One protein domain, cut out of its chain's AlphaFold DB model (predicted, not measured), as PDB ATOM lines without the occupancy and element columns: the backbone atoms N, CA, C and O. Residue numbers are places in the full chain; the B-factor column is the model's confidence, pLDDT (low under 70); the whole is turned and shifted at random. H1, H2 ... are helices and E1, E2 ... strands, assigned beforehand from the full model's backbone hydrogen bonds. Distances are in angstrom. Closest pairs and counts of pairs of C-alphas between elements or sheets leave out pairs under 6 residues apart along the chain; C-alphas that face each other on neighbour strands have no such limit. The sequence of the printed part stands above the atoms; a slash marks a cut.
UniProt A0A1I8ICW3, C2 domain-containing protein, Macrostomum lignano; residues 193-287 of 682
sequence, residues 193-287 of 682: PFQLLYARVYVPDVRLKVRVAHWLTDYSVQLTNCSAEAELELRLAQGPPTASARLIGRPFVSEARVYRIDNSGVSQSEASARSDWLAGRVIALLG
ATOM      1  N   PRO A 193       5.391  -1.807   3.796       44.66
ATOM      2  CA  PRO A 193       6.228  -1.472   2.633       44.66
ATOM      3  C   PRO A 193       7.070  -2.636   2.083       44.66
ATOM      4  O   PRO A 193       7.617  -2.519   0.988       44.66
ATOM      5  N   PHE A 194       7.166  -3.749   2.816       47.09
ATOM      6  CA  PHE A 194       7.911  -4.944   2.422       47.09
ATOM      7  C   PHE A 194       7.104  -6.199   2.764       47.09
ATOM      8  O   PHE A 194       6.509  -6.282   3.841       47.09
ATOM      9  N   GLN A 195       7.122  -7.191   1.874       54.25
ATOM     10  CA  GLN A 195       6.754  -8.568   2.203       54.25
ATOM     11  C   GLN A 195       7.901  -9.497   1.818       54.25
ATOM     12  O   GLN A 195       8.370  -9.489   0.679       54.25
ATOM     13  N   LEU A 196       8.342 -10.280   2.801       42.41
ATOM     14  CA  LEU A 196       9.466 -11.204   2.718       42.41
ATOM     15  C   LEU A 196       8.884 -12.621   2.688       42.41
ATOM     16  O   LEU A 196       8.246 -13.064   3.649       42.41
ATOM     17  N   LEU A 197       8.988 -13.282   1.536       64.44
ATOM     18  CA  LEU A 197       8.196 -14.464   1.211       64.44
ATOM     19  C   LEU A 197       9.096 -15.656   0.882       64.44
ATOM     20  O   LEU A 197       9.714 -15.732  -0.174       64.44
ATOM     21  N   TYR A 198       9.123 -16.616   1.801       59.75
ATOM     22  CA  TYR A 198       9.796 -17.898   1.630       59.75
ATOM     23  C   TYR A 198       9.028 -18.765   0.625       59.75
ATOM     24  O   TYR A 198       7.840 -19.037   0.827       59.75
ATOM     25  N   ALA A 199       9.703 -19.202  -0.437       68.25
ATOM     26  CA  ALA A 199       9.160 -20.089  -1.461       68.25
ATOM     27  C   ALA A 199      10.211 -21.110  -1.915       68.25
ATOM     28  O   ALA A 199      11.397 -20.799  -1.997       68.25
ATOM     29  N   ARG A 200       9.779 -22.320  -2.282       67.50
ATOM     30  CA  ARG A 200      10.623 -23.237  -3.054       67.50
ATOM     31  C   ARG A 200      10.416 -22.934  -4.532       67.50
ATOM     32  O   ARG A 200       9.305 -23.072  -5.040       67.50
ATOM     33  N   VAL A 201      11.471 -22.494  -5.202       72.00
ATOM     34  CA  VAL A 201      11.481 -22.261  -6.646       72.00
ATOM     35  C   VAL A 201      11.823 -23.579  -7.329       72.00
ATOM     36  O   VAL A 201      12.794 -24.239  -6.959       72.00
ATOM     37  N   TYR A 202      11.014 -23.957  -8.315       72.69
ATOM     38  CA  TYR A 202      11.261 -25.095  -9.194       72.69
ATOM     39  C   TYR A 202      11.561 -24.581 -10.600       72.69
ATOM     40  O   TYR A 202      10.785 -23.797 -11.146       72.69
ATOM     41  N   VAL A 203      12.678 -25.019 -11.176       76.19
ATOM     42  CA  VAL A 203      13.095 -24.699 -12.542       76.19
ATOM     43  C   VAL A 203      13.364 -26.024 -13.266       76.19
ATOM     44  O   VAL A 203      14.267 -26.754 -12.859       76.19
ATOM     45  N   PRO A 204      12.586 -26.383 -14.303       64.62
ATOM     46  CA  PRO A 204      12.686 -27.705 -14.926       64.62
ATOM     47  C   PRO A 204      13.988 -27.913 -15.718       64.62
ATOM     48  O   PRO A 204      14.469 -29.041 -15.786       64.62
ATOM     49  N   ASP A 205      14.559 -26.842 -16.280       70.81
ATOM     50  CA  ASP A 205      15.795 -26.829 -17.073       70.81
ATOM     51  C   ASP A 205      16.619 -25.576 -16.719       70.81
ATOM     52  O   ASP A 205      16.110 -24.456 -16.812       70.81
ATOM     53  N   VAL A 206      17.881 -25.749 -16.315       78.75
ATOM     54  CA  VAL A 206      18.864 -24.667 -16.128       78.75
ATOM     55  C   VAL A 206      20.115 -24.977 -16.945       78.75
ATOM     56  O   VAL A 206      20.741 -26.016 -16.749       78.75
ATOM     57  N   ARG A 207      20.531 -24.057 -17.822       79.44
ATOM     58  CA  ARG A 207      21.722 -24.220 -18.674       79.44
ATOM     59  C   ARG A 207      22.855 -23.311 -18.218       79.44
ATOM     60  O   ARG A 207      22.697 -22.093 -18.173       79.44
ATOM     61  N   LEU A 208      24.001 -23.909 -17.911       79.69
ATOM     62  CA  LEU A 208      25.227 -23.241 -17.483       79.69
ATOM     63  C   LEU A 208      26.305 -23.414 -18.555       79.69
ATOM     64  O   LEU A 208      26.597 -24.538 -18.957       79.69
ATOM     65  N   LYS A 209      26.947 -22.324 -18.985       75.88
ATOM     66  CA  LYS A 209      28.205 -22.418 -19.742       75.88
ATOM     67  C   LYS A 209      29.364 -22.583 -18.762       75.88
ATOM     68  O   LYS A 209      29.499 -21.782 -17.839       75.88
ATOM     69  N   VAL A 210      30.189 -23.604 -18.967       75.38
ATOM     70  CA  VAL A 210      31.335 -23.939 -18.114       75.38
ATOM     71  C   VAL A 210      32.599 -23.972 -18.969       75.38
ATOM     72  O   VAL A 210      32.679 -24.715 -19.946       75.38
ATOM     73  N   ARG A 211      33.595 -23.175 -18.570       71.19
ATOM     74  CA  ARG A 211      34.958 -23.204 -19.116       71.19
ATOM     75  C   ARG A 211      35.865 -23.977 -18.175       71.19
ATOM     76  O   ARG A 211      35.868 -23.720 -16.973       71.19
ATOM     77  N   VAL A 212      36.629 -24.914 -18.724       66.94
ATOM     78  CA  VAL A 212      37.447 -25.857 -17.951       66.94
ATOM     79  C   VAL A 212      38.922 -25.558 -18.216       66.94
ATOM     80  O   VAL A 212      39.546 -26.181 -19.063       66.94
ATOM     81  N   ALA A 213      39.470 -24.590 -17.479       60.16
ATOM     82  CA  ALA A 213      40.824 -24.049 -17.662       60.16
ATOM     83  C   ALA A 213      41.064 -23.332 -19.014       60.16
ATOM     84  O   ALA A 213      40.157 -23.103 -19.808       60.16
ATOM     85  N   HIS A 214      42.300 -22.869 -19.212       44.97
ATOM     86  CA  HIS A 214      42.676 -21.778 -20.120       44.97
ATOM     87  C   HIS A 214      42.979 -22.203 -21.575       44.97
ATOM     88  O   HIS A 214      43.519 -21.409 -22.338       44.97
ATOM     89  N   TRP A 215      42.639 -23.437 -21.966       52.75
ATOM     90  CA  TRP A 215      42.946 -24.000 -23.295       52.75
ATOM     91  C   TRP A 215      41.896 -24.999 -23.823       52.75
ATOM     92  O   TRP A 215      42.183 -25.768 -24.739       52.75
ATOM     93  N   LEU A 216      40.682 -25.028 -23.253       51.47
ATOM     94  CA  LEU A 216      39.677 -26.060 -23.549       51.47
ATOM     95  C   LEU A 216      38.298 -25.496 -23.923       51.47
ATOM     96  O   LEU A 216      37.827 -24.514 -23.353       51.47
ATOM     97  N   THR A 217      37.673 -26.197 -24.873       62.31
ATOM     98  CA  THR A 217      36.351 -25.965 -25.487       62.31
ATOM     99  C   THR A 217      35.249 -25.589 -24.499       62.31
ATOM    100  O   THR A 217      35.174 -26.172 -23.413       62.31
ATOM    101  N   ASP A 218      34.334 -24.707 -24.910       74.06
ATOM    102  CA  ASP A 218      33.150 -24.365 -24.113       74.06
ATOM    103  C   ASP A 218      32.256 -25.623 -23.941       74.06
ATOM    104  O   ASP A 218      31.917 -26.321 -24.903       74.06
ATOM    105  N   TYR A 219      31.828 -25.906 -22.706       80.38
ATOM    106  CA  TYR A 219      30.822 -26.932 -22.404       80.38
ATOM    107  C   TYR A 219      29.525 -26.279 -21.907       80.38
ATOM    108  O   TYR A 219      29.541 -25.317 -21.138       80.38
ATOM    109  N   SER A 220      28.382 -26.820 -22.328       84.00
ATOM    110  CA  SER A 220      27.044 -26.441 -21.868       84.00
ATOM    111  C   SER A 220      26.494 -27.532 -20.953       84.00
ATOM    112  O   SER A 220      26.107 -28.606 -21.415       84.00
ATOM    113  N   VAL A 221      26.418 -27.250 -19.656       86.12
ATOM    114  CA  VAL A 221      25.842 -28.153 -18.657       86.12
ATOM    115  C   VAL A 221      24.361 -27.836 -18.482       86.12
ATOM    116  O   VAL A 221      24.002 -26.729 -18.086       86.12
ATOM    117  N   GLN A 222      23.501 -28.803 -18.778       86.19
ATOM    118  CA  GLN A 222      22.062 -28.743 -18.547       86.19
ATOM    119  C   GLN A 222      21.734 -29.443 -17.225       86.19
ATOM    120  O   GLN A 222      22.122 -30.591 -17.025       86.19
ATOM    121  N   LEU A 223      21.028 -28.766 -16.327       85.31
ATOM    122  CA  LEU A 223      20.601 -29.284 -15.030       85.31
ATOM    123  C   LEU A 223      19.080 -29.455 -15.046       85.31
ATOM    124  O   LEU A 223      18.359 -28.488 -15.300       85.31
ATOM    125  N   THR A 224      18.590 -30.668 -14.790       84.88
ATOM    126  CA  THR A 224      17.158 -30.992 -14.868       84.88
ATOM    127  C   THR A 224      16.511 -31.089 -13.485       84.88
ATOM    128  O   THR A 224      17.099 -31.572 -12.504       84.88
ATOM    129  N   ASN A 225      15.260 -30.623 -13.412       84.44
ATOM    130  CA  ASN A 225      14.414 -30.608 -12.213       84.44
ATOM    131  C   ASN A 225      15.066 -29.892 -11.012       84.44
ATOM    132  O   ASN A 225      15.032 -30.374  -9.877       84.44
ATOM    133  N   CYS A 226      15.688 -28.735 -11.258       77.19
ATOM    134  CA  CYS A 226      16.309 -27.928 -10.215       77.19
ATOM    135  C   CYS A 226      15.254 -27.400  -9.233       77.19
ATOM    136  O   CYS A 226      14.317 -26.706  -9.626       77.19
ATOM    137  N   SER A 227      15.424 -27.655  -7.934       78.81
ATOM    138  CA  SER A 227      14.578 -27.068  -6.891       78.81
ATOM    139  C   SER A 227      15.428 -26.429  -5.798       78.81
ATOM    140  O   SER A 227      16.303 -27.091  -5.241       78.81
ATOM    141  N   ALA A 228      15.163 -25.169  -5.463       76.81
ATOM    142  CA  ALA A 228      15.907 -24.428  -4.447       76.81
ATOM    143  C   ALA A 228      14.958 -23.645  -3.533       76.81
ATOM    144  O   ALA A 228      13.896 -23.193  -3.961       76.81
ATOM    145  N   GLU A 229      15.335 -23.466  -2.270       69.62
ATOM    146  CA  GLU A 229      14.605 -22.593  -1.348       69.62
ATOM    147  C   GLU A 229      15.088 -21.153  -1.510       69.62
ATOM    148  O   GLU A 229      16.293 -20.894  -1.453       69.62
ATOM    149  N   ALA A 230      14.154 -20.226  -1.719       64.50
ATOM    150  CA  ALA A 230      14.431 -18.829  -2.007       64.50
ATOM    151  C   ALA A 230      13.607 -17.868  -1.136       64.50
ATOM    152  O   ALA A 230      12.431 -18.085  -0.830       64.50
ATOM    153  N   GLU A 231      14.254 -16.768  -0.781       65.69
ATOM    154  CA  GLU A 231      13.701 -15.579  -0.156       65.69
ATOM    155  C   GLU A 231      13.266 -14.636  -1.281       65.69
ATOM    156  O   GLU A 231      14.103 -14.149  -2.043       65.69
ATOM    157  N   LEU A 232      11.962 -14.406  -1.427       66.25
ATOM    158  CA  LEU A 232      11.427 -13.403  -2.342       66.25
ATOM    159  C   LEU A 232      11.152 -12.120  -1.561       66.25
ATOM    160  O   LEU A 232      10.221 -12.062  -0.755       66.25
ATOM    161  N   GLU A 233      11.949 -11.084  -1.815       65.88
ATOM    162  CA  GLU A 233      11.665  -9.733  -1.342       65.88
ATOM    163  C   GLU A 233      10.836  -9.005  -2.409       65.88
ATOM    164  O   GLU A 233      11.322  -8.700  -3.502       65.88
ATOM    165  N   LEU A 234       9.563  -8.743  -2.103       62.81
ATOM    166  CA  LEU A 234       8.644  -8.039  -2.998       62.81
ATOM    167  C   LEU A 234       8.536  -6.566  -2.589       62.81
ATOM    168  O   LEU A 234       7.898  -6.230  -1.586       62.81
ATOM    169  N   ARG A 235       9.139  -5.676  -3.385       62.97
ATOM    170  CA  ARG A 235       9.135  -4.223  -3.169       62.97
ATOM    171  C   ARG A 235       7.990  -3.565  -3.935       62.97
ATOM    172  O   ARG A 235       8.125  -3.148  -5.087       62.97
ATOM    173  N   LEU A 236       6.852  -3.442  -3.254       54.00
ATOM    174  CA  LEU A 236       5.651  -2.752  -3.736       54.00
ATOM    175  C   LEU A 236       5.761  -1.231  -3.511       54.00
ATOM    176  O   LEU A 236       5.056  -0.645  -2.691       54.00
ATOM    177  N   ALA A 237       6.693  -0.596  -4.225       59.38
ATOM    178  CA  ALA A 237       6.838   0.860  -4.274       59.38
ATOM    179  C   ALA A 237       5.846   1.506  -5.269       59.38
ATOM    180  O   ALA A 237       5.188   0.813  -6.039       59.38
ATOM    181  N   GLN A 238       5.781   2.844  -5.310       52.88
ATOM    182  CA  GLN A 238       4.978   3.627  -6.275       52.88
ATOM    183  C   GLN A 238       5.577   3.645  -7.705       52.88
ATOM    184  O   GLN A 238       5.558   4.662  -8.389       52.88
ATOM    185  N   GLY A 239       6.154   2.531  -8.147       66.00
ATOM    186  CA  GLY A 239       6.748   2.348  -9.472       66.00
ATOM    187  C   GLY A 239       6.473   0.934  -9.992       66.00
ATOM    188  O   GLY A 239       5.667   0.218  -9.392       66.00
ATOM    189  N   PRO A 240       7.128   0.488 -11.081       55.03
ATOM    190  CA  PRO A 240       7.018  -0.902 -11.514       55.03
ATOM    191  C   PRO A 240       7.455  -1.843 -10.371       55.03
ATOM    192  O   PRO A 240       8.480  -1.581  -9.731       55.03
ATOM    193  N   PRO A 241       6.693  -2.914 -10.076       57.31
ATOM    194  CA  PRO A 241       6.974  -3.784  -8.941       57.31
ATOM    195  C   PRO A 241       8.320  -4.480  -9.133       57.31
ATOM    196  O   PRO A 241       8.534  -5.178 -10.124       57.31
ATOM    197  N   THR A 242       9.227  -4.300  -8.173       59.19
ATOM    198  CA  THR A 242      10.546  -4.942  -8.194       59.19
ATOM    199  C   THR A 242      10.553  -6.127  -7.238       59.19
ATOM    200  O   THR A 242      10.164  -6.015  -6.075       59.19
ATOM    201  N   ALA A 243      10.976  -7.279  -7.751       64.12
ATOM    202  CA  ALA A 243      11.150  -8.504  -6.989       64.12
ATOM    203  C   ALA A 243      12.629  -8.893  -7.022       64.12
ATOM    204  O   ALA A 243      13.218  -8.961  -8.102       64.12
ATOM    205  N   SER A 244      13.212  -9.179  -5.862       64.12
ATOM    206  CA  SER A 244      14.515  -9.840  -5.755       64.12
ATOM    207  C   SER A 244      14.340 -11.226  -5.146       64.12
ATOM    208  O   SER A 244      13.588 -11.404  -4.191       64.12
ATOM    209  N   ALA A 245      15.040 -12.210  -5.712       57.16
ATOM    210  CA  ALA A 245      15.075 -13.580  -5.222       57.16
ATOM    211  C   ALA A 245      16.487 -13.903  -4.721       57.16
ATOM    212  O   ALA A 245      17.451 -13.802  -5.480       57.16
ATOM    213  N   ARG A 246      16.612 -14.309  -3.458       69.12
ATOM    214  CA  ARG A 246      17.867 -14.772  -2.853       69.12
ATOM    215  C   ARG A 246      17.747 -16.255  -2.530       69.12
ATOM    216  O   ARG A 246      16.791 -16.647  -1.874       69.12
ATOM    217  N   LEU A 247      18.708 -17.085  -2.931       63.84
ATOM    218  CA  LEU A 247      18.726 -18.484  -2.491       63.84
ATOM    219  C   LEU A 247      19.086 -18.569  -0.998       63.84
ATOM    220  O   LEU A 247      20.076 -17.983  -0.560       63.84
ATOM    221  N   ILE A 248      18.267 -19.297  -0.238       70.62
ATOM    222  CA  ILE A 248      18.450 -19.595   1.191       70.62
ATOM    223  C   ILE A 248      19.079 -20.985   1.348       70.62
ATOM    224  O   ILE A 248      19.982 -21.182   2.159       70.62
ATOM    225  N   GLY A 249      18.587 -21.952   0.566       69.62
ATOM    226  CA  GLY A 249      19.042 -23.342   0.564       69.62
ATOM    227  C   GLY A 249      19.896 -23.686  -0.658       69.62
ATOM    228  O   GLY A 249      19.922 -22.952  -1.648       69.62
ATOM    229  N   ARG A 250      20.571 -24.842  -0.611       77.88
ATOM    230  CA  ARG A 250      21.273 -25.390  -1.784       77.88
ATOM    231  C   ARG A 250      20.254 -25.787  -2.863       77.88
ATOM    232  O   ARG A 250      19.201 -26.324  -2.511       77.88
ATOM    233  N   PRO A 251      20.545 -25.578  -4.159       76.38
ATOM    234  CA  PRO A 251      19.736 -26.147  -5.226       76.38
ATOM    235  C   PRO A 251      19.896 -27.673  -5.235       76.38
ATOM    236  O   PRO A 251      20.986 -28.197  -5.452       76.38
ATOM    237  N   PHE A 252      18.796 -28.390  -5.023       81.56
ATOM    238  CA  PHE A 252      18.706 -29.804  -5.367       81.56
ATOM    239  C   PHE A 252      18.564 -29.933  -6.887       81.56
ATOM    240  O   PHE A 252      17.756 -29.226  -7.491       81.56
ATOM    241  N   VAL A 253      19.319 -30.847  -7.490       84.31
ATOM    242  CA  VAL A 253      19.300 -31.156  -8.925       84.31
ATOM    243  C   VAL A 253      19.181 -32.668  -9.065       84.31
ATOM    244  O   VAL A 253      19.903 -33.391  -8.381       84.31
ATOM    245  N   SER A 254      18.274 -33.151  -9.918       78.38
ATOM    246  CA  SER A 254      18.076 -34.600 -10.092       78.38
ATOM    247  C   SER A 254      19.092 -35.241 -11.040       78.38
ATOM    248  O   SER A 254      19.485 -36.386 -10.842       78.38
ATOM    249  N   GLU A 255      19.521 -34.497 -12.058       86.81
ATOM    250  CA  GLU A 255      20.387 -34.964 -13.135       86.81
ATOM    251  C   GLU A 255      21.121 -33.757 -13.749       86.81
ATOM    252  O   GLU A 255      20.593 -32.641 -13.800       86.81
ATOM    253  N   ALA A 256      22.345 -33.991 -14.223       88.06
ATOM    254  CA  ALA A 256      23.129 -33.036 -14.997       88.06
ATOM    255  C   ALA A 256      23.613 -33.709 -16.286       88.06
ATOM    256  O   ALA A 256      24.150 -34.813 -16.238       88.06
ATOM    257  N   ARG A 257      23.449 -33.041 -17.430       87.94
ATOM    258  CA  ARG A 257      23.915 -33.494 -18.748       87.94
ATOM    259  C   ARG A 257      24.922 -32.499 -19.303       87.94
ATOM    260  O   ARG A 257      24.683 -31.295 -19.255       87.94
ATOM    261  N   VAL A 258      26.043 -32.983 -19.829       87.62
ATOM    262  CA  VAL A 258      27.134 -32.131 -20.322       87.62
ATOM    263  C   VAL A 258      27.239 -32.246 -21.836       87.62
ATOM    264  O   VAL A 258      27.701 -33.253 -22.372       87.62
ATOM    265  N   TYR A 259      26.823 -31.184 -22.519       84.94
ATOM    266  CA  TYR A 259      26.934 -31.030 -23.963       84.94
ATOM    267  C   TYR A 259      28.229 -30.286 -24.295       84.94
ATOM    268  O   TYR A 259      28.499 -29.222 -23.737       84.94
ATOM    269  N   ARG A 260      29.025 -30.820 -25.219       80.38
ATOM    270  CA  ARG A 260      30.165 -30.100 -25.801       80.38
ATOM    271  C   ARG A 260      29.635 -29.125 -26.856       80.38
ATOM    272  O   ARG A 260      28.744 -29.500 -27.612       80.38
ATOM    273  N   ILE A 261      30.132 -27.886 -26.890       80.12
ATOM    274  CA  ILE A 261      29.698 -26.899 -27.900       80.12
ATOM    275  C   ILE A 261      30.482 -27.071 -29.214       80.12
ATOM    276  O   ILE A 261      29.911 -26.892 -30.287       80.12
ATOM    277  N   ASP A 262      31.743 -27.513 -29.138       75.44
ATOM    278  CA  ASP A 262      32.635 -27.669 -30.294       75.44
ATOM    279  C   ASP A 262      32.877 -29.149 -30.654       75.44
ATOM    280  O   ASP A 262      33.385 -29.922 -29.841       75.44
ATOM    281  N   ASN A 263      32.610 -29.551 -31.901       62.09
ATOM    282  CA  ASN A 263      32.808 -30.932 -32.388       62.09
ATOM    283  C   ASN A 263      34.266 -31.268 -32.790       62.09
ATOM    284  O   ASN A 263      34.508 -32.189 -33.567       62.09
ATOM    285  N   SER A 264      35.265 -30.530 -32.303       62.09
ATOM    286  CA  SER A 264      36.651 -30.650 -32.778       62.09
ATOM    287  C   SER A 264      37.359 -31.925 -32.291       62.09
ATOM    288  O   SER A 264      37.536 -32.110 -31.086       62.09
ATOM    289  N   GLY A 265      37.790 -32.776 -33.234       66.81
ATOM    290  CA  GLY A 265      38.943 -33.705 -33.193       66.81
ATOM    291  C   GLY A 265      39.025 -34.842 -32.157       66.81
ATOM    292  O   GLY A 265      39.677 -35.845 -32.423       66.81
ATOM    293  N   VAL A 266      38.411 -34.707 -30.984       69.00
ATOM    294  CA  VAL A 266      38.524 -35.648 -29.857       69.00
ATOM    295  C   VAL A 266      37.652 -36.882 -30.090       69.00
ATOM    296  O   VAL A 266      36.518 -36.764 -30.556       69.00
ATOM    297  N   SER A 267      38.163 -38.062 -29.728       76.88
ATOM    298  CA  SER A 267      37.432 -39.326 -29.866       76.88
ATOM    299  C   SER A 267      36.123 -39.335 -29.059       76.88
ATOM    300  O   SER A 267      36.043 -38.790 -27.956       76.88
ATOM    301  N   GLN A 268      35.075 -39.966 -29.597       75.38
ATOM    302  CA  GLN A 268      33.734 -39.944 -28.996       75.38
ATOM    303  C   GLN A 268      33.688 -40.593 -27.599       75.38
ATOM    304  O   GLN A 268      32.951 -40.134 -26.725       75.38
ATOM    305  N   SER A 269      34.502 -41.625 -27.366       78.81
ATOM    306  CA  SER A 269      34.661 -42.288 -26.066       78.81
ATOM    307  C   SER A 269      35.292 -41.367 -25.019       78.81
ATOM    308  O   SER A 269      34.779 -41.250 -23.906       78.81
ATOM    309  N   GLU A 270      36.367 -40.666 -25.381       76.50
ATOM    310  CA  GLU A 270      37.033 -39.703 -24.502       76.50
ATOM    311  C   GLU A 270      36.147 -38.480 -24.221       76.50
ATOM    312  O   GLU A 270      36.094 -37.997 -23.087       76.50
ATOM    313  N   ALA A 271      35.401 -38.008 -25.224       75.44
ATOM    314  CA  ALA A 271      34.416 -36.948 -25.051       75.44
ATOM    315  C   ALA A 271      33.314 -37.348 -24.052       75.44
ATOM    316  O   ALA A 271      32.997 -36.547 -23.171       75.44
ATOM    317  N   SER A 272      32.784 -38.580 -24.127       79.56
ATOM    318  CA  SER A 272      31.805 -39.078 -23.144       79.56
ATOM    319  C   SER A 272      32.407 -39.105 -21.743       79.56
ATOM    320  O   SER A 272      31.878 -38.458 -20.847       79.56
ATOM    321  N   ALA A 273      33.569 -39.745 -21.564       79.50
ATOM    322  CA  ALA A 273      34.207 -39.864 -20.250       79.50
ATOM    323  C   ALA A 273      34.487 -38.497 -19.592       79.50
ATOM    324  O   ALA A 273      34.296 -38.332 -18.385       79.50
ATOM    325  N   ARG A 274      34.889 -37.492 -20.388       80.00
ATOM    326  CA  ARG A 274      35.053 -36.100 -19.933       80.00
ATOM    327  C   ARG A 274      33.706 -35.460 -19.556       80.00
ATOM    328  O   ARG A 274      33.629 -34.822 -18.506       80.00
ATOM    329  N   SER A 275      32.651 -35.647 -20.353       82.19
ATOM    330  CA  SER A 275      31.293 -35.166 -20.046       82.19
ATOM    331  C   SER A 275      30.706 -35.800 -18.779       82.19
ATOM    332  O   SER A 275      30.170 -35.081 -17.938       82.19
ATOM    333  N   ASP A 276      30.851 -37.112 -18.599       83.00
ATOM    334  CA  ASP A 276      30.334 -37.854 -17.442       83.00
ATOM    335  C   ASP A 276      31.064 -37.453 -16.145       83.00
ATOM    336  O   ASP A 276      30.439 -37.217 -15.106       83.00
ATOM    337  N   TRP A 277      32.388 -37.266 -16.216       86.69
ATOM    338  CA  TRP A 277      33.182 -36.718 -15.114       86.69
ATOM    339  C   TRP A 277      32.776 -35.277 -14.768       86.69
ATOM    340  O   TRP A 277      32.626 -34.949 -13.588       86.69
ATOM    341  N   LEU A 278      32.539 -34.421 -15.772       82.69
ATOM    342  CA  LEU A 278      32.047 -33.054 -15.564       82.69
ATOM    343  C   LEU A 278      30.643 -33.042 -14.939       82.69
ATOM    344  O   LEU A 278      30.414 -32.276 -14.005       82.69
ATOM    345  N   ALA A 279      29.729 -33.909 -15.385       83.31
ATOM    346  CA  ALA A 279      28.388 -34.041 -14.814       83.31
ATOM    347  C   ALA A 279      28.462 -34.434 -13.331       83.31
ATOM    348  O   ALA A 279      27.913 -33.743 -12.467       83.31
ATOM    349  N   GLY A 280      29.230 -35.486 -13.026       80.50
ATOM    350  CA  GLY A 280      29.483 -35.939 -11.660       80.50
ATOM    351  C   GLY A 280      30.134 -34.861 -10.789       80.50
ATOM    352  O   GLY A 280      29.756 -34.704  -9.628       80.50
ATOM    353  N   ARG A 281      31.061 -34.061 -11.336       82.88
ATOM    354  CA  ARG A 281      31.695 -32.956 -10.601       82.88
ATOM    355  C   ARG A 281      30.790 -31.748 -10.396       82.88
ATOM    356  O   ARG A 281      30.851 -31.177  -9.313       82.88
ATOM    357  N   VAL A 282      29.917 -31.389 -11.336       79.50
ATOM    358  CA  VAL A 282      28.923 -30.322 -11.118       79.50
ATOM    359  C   VAL A 282      27.905 -30.738 -10.052       79.50
ATOM    360  O   VAL A 282      27.662 -29.969  -9.123       79.50
ATOM    361  N   ILE A 283      27.387 -31.971 -10.106       79.44
ATOM    362  CA  ILE A 283      26.497 -32.513  -9.063       79.44
ATOM    363  C   ILE A 283      27.215 -32.545  -7.704       79.44
ATOM    364  O   ILE A 283      26.667 -32.075  -6.705       79.44
ATOM    365  N   ALA A 284      28.460 -33.030  -7.656       77.81
ATOM    366  CA  ALA A 284      29.244 -33.072  -6.423       77.81
ATOM    367  C   ALA A 284      29.537 -31.674  -5.858       77.81
ATOM    368  O   ALA A 284      29.432 -31.490  -4.650       77.81
ATOM    369  N   LEU A 285      29.852 -30.678  -6.697       76.31
ATOM    370  CA  LEU A 285      30.087 -29.299  -6.256       76.31
ATOM    371  C   LEU A 285      28.823 -28.679  -5.651       76.31
ATOM    372  O   LEU A 285      28.891 -28.145  -4.547       76.31
ATOM    373  N   LEU A 286      27.671 -28.822  -6.317       73.56
ATOM    374  CA  LEU A 286      26.371 -28.347  -5.819       73.56
ATOM    375  C   LEU A 286      25.932 -29.068  -4.527       73.56
ATOM    376  O   LEU A 286      25.292 -28.464  -3.664       73.56
ATOM    377  N   GLY A 287      26.305 -30.344  -4.371       64.69
ATOM    378  CA  GLY A 287      26.093 -31.119  -3.148       64.69
ATOM    379  C   GLY A 287      27.071 -30.789  -2.012       64.69
ATOM    380  O   GLY A 287      26.696 -30.890  -0.844       64.69
TER     381      GLY A 287
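AT A GLANCE: This is residues 193 to 287 of the 682 residues of the protein "C2 domain-containing protein" of Macrostomum lignano (UniProt A0A1I8ICW3). A long, narrow ribbon made by the hairpin of E1 and E2 bends sharply partway along; E3 joins E2 toward one end of the ribbon and E4 toward the other, and H1 packs over the E4 end, running along the strands. The 95 printed residues hold four named strands and then one named helix, E1 E2 E3 E4 H1, a mixed class. The branched sheet is antiparallel in its three neighbour pairs and twisted. The whole is a loose rod, with a radius of gyration of the C-alphas of 18.0 A and spans of 59 by 25 by 21 A.

IN THESE COORDINATES: Find C-alpha 195 at (6.754, -8.568, 2.203); E1 runs from there to residue 210, 35.4 A, and bends by 81 degrees at residue 204. E2, residues 219 to 235, covers 36.8 A and bends by 82 degrees at Asn 225. Next come E3, residues 242 to 247, and E4, residues 255 to 260. H1, residues 268 to 287, runs 28.4 A to C-alpha 287 at (26.093, -31.119, -3.148).

HOW THE PARTS SIT: Start at E2: E1 lies on one side of it, E3 and E4 on the other. E1, E2 and E3 form a meander, each strand the antiparallel neighbour of the one before. Look for N 208 and O 221 at 2.8 A between E1 and E2, N 233 and O 244 at 2.9 A between E2 and E3, and N 222 and O 257 at 2.8 A between E2 and E4. E3 and E4 are apart. H1 is on the sheet, over E2 and E4, at a height of 8.2 A; its closest C-alphas to E4 are those of Ser 275 and Val 258, 5.2 A. Every O i to N i+4 pair in H1 is within hydrogen-bond range.

THE WHOLE: The farthest C-alphas, of Pro 193 and Ser 267, are 58.8 A apart. The printed part has no cut, and its four links are short. Residues 265 to 270, of which 268 to 270 belong to H1, stand free. Mean pLDDT of the printed part is 71.6; residues 229 to 247 are among those under 70.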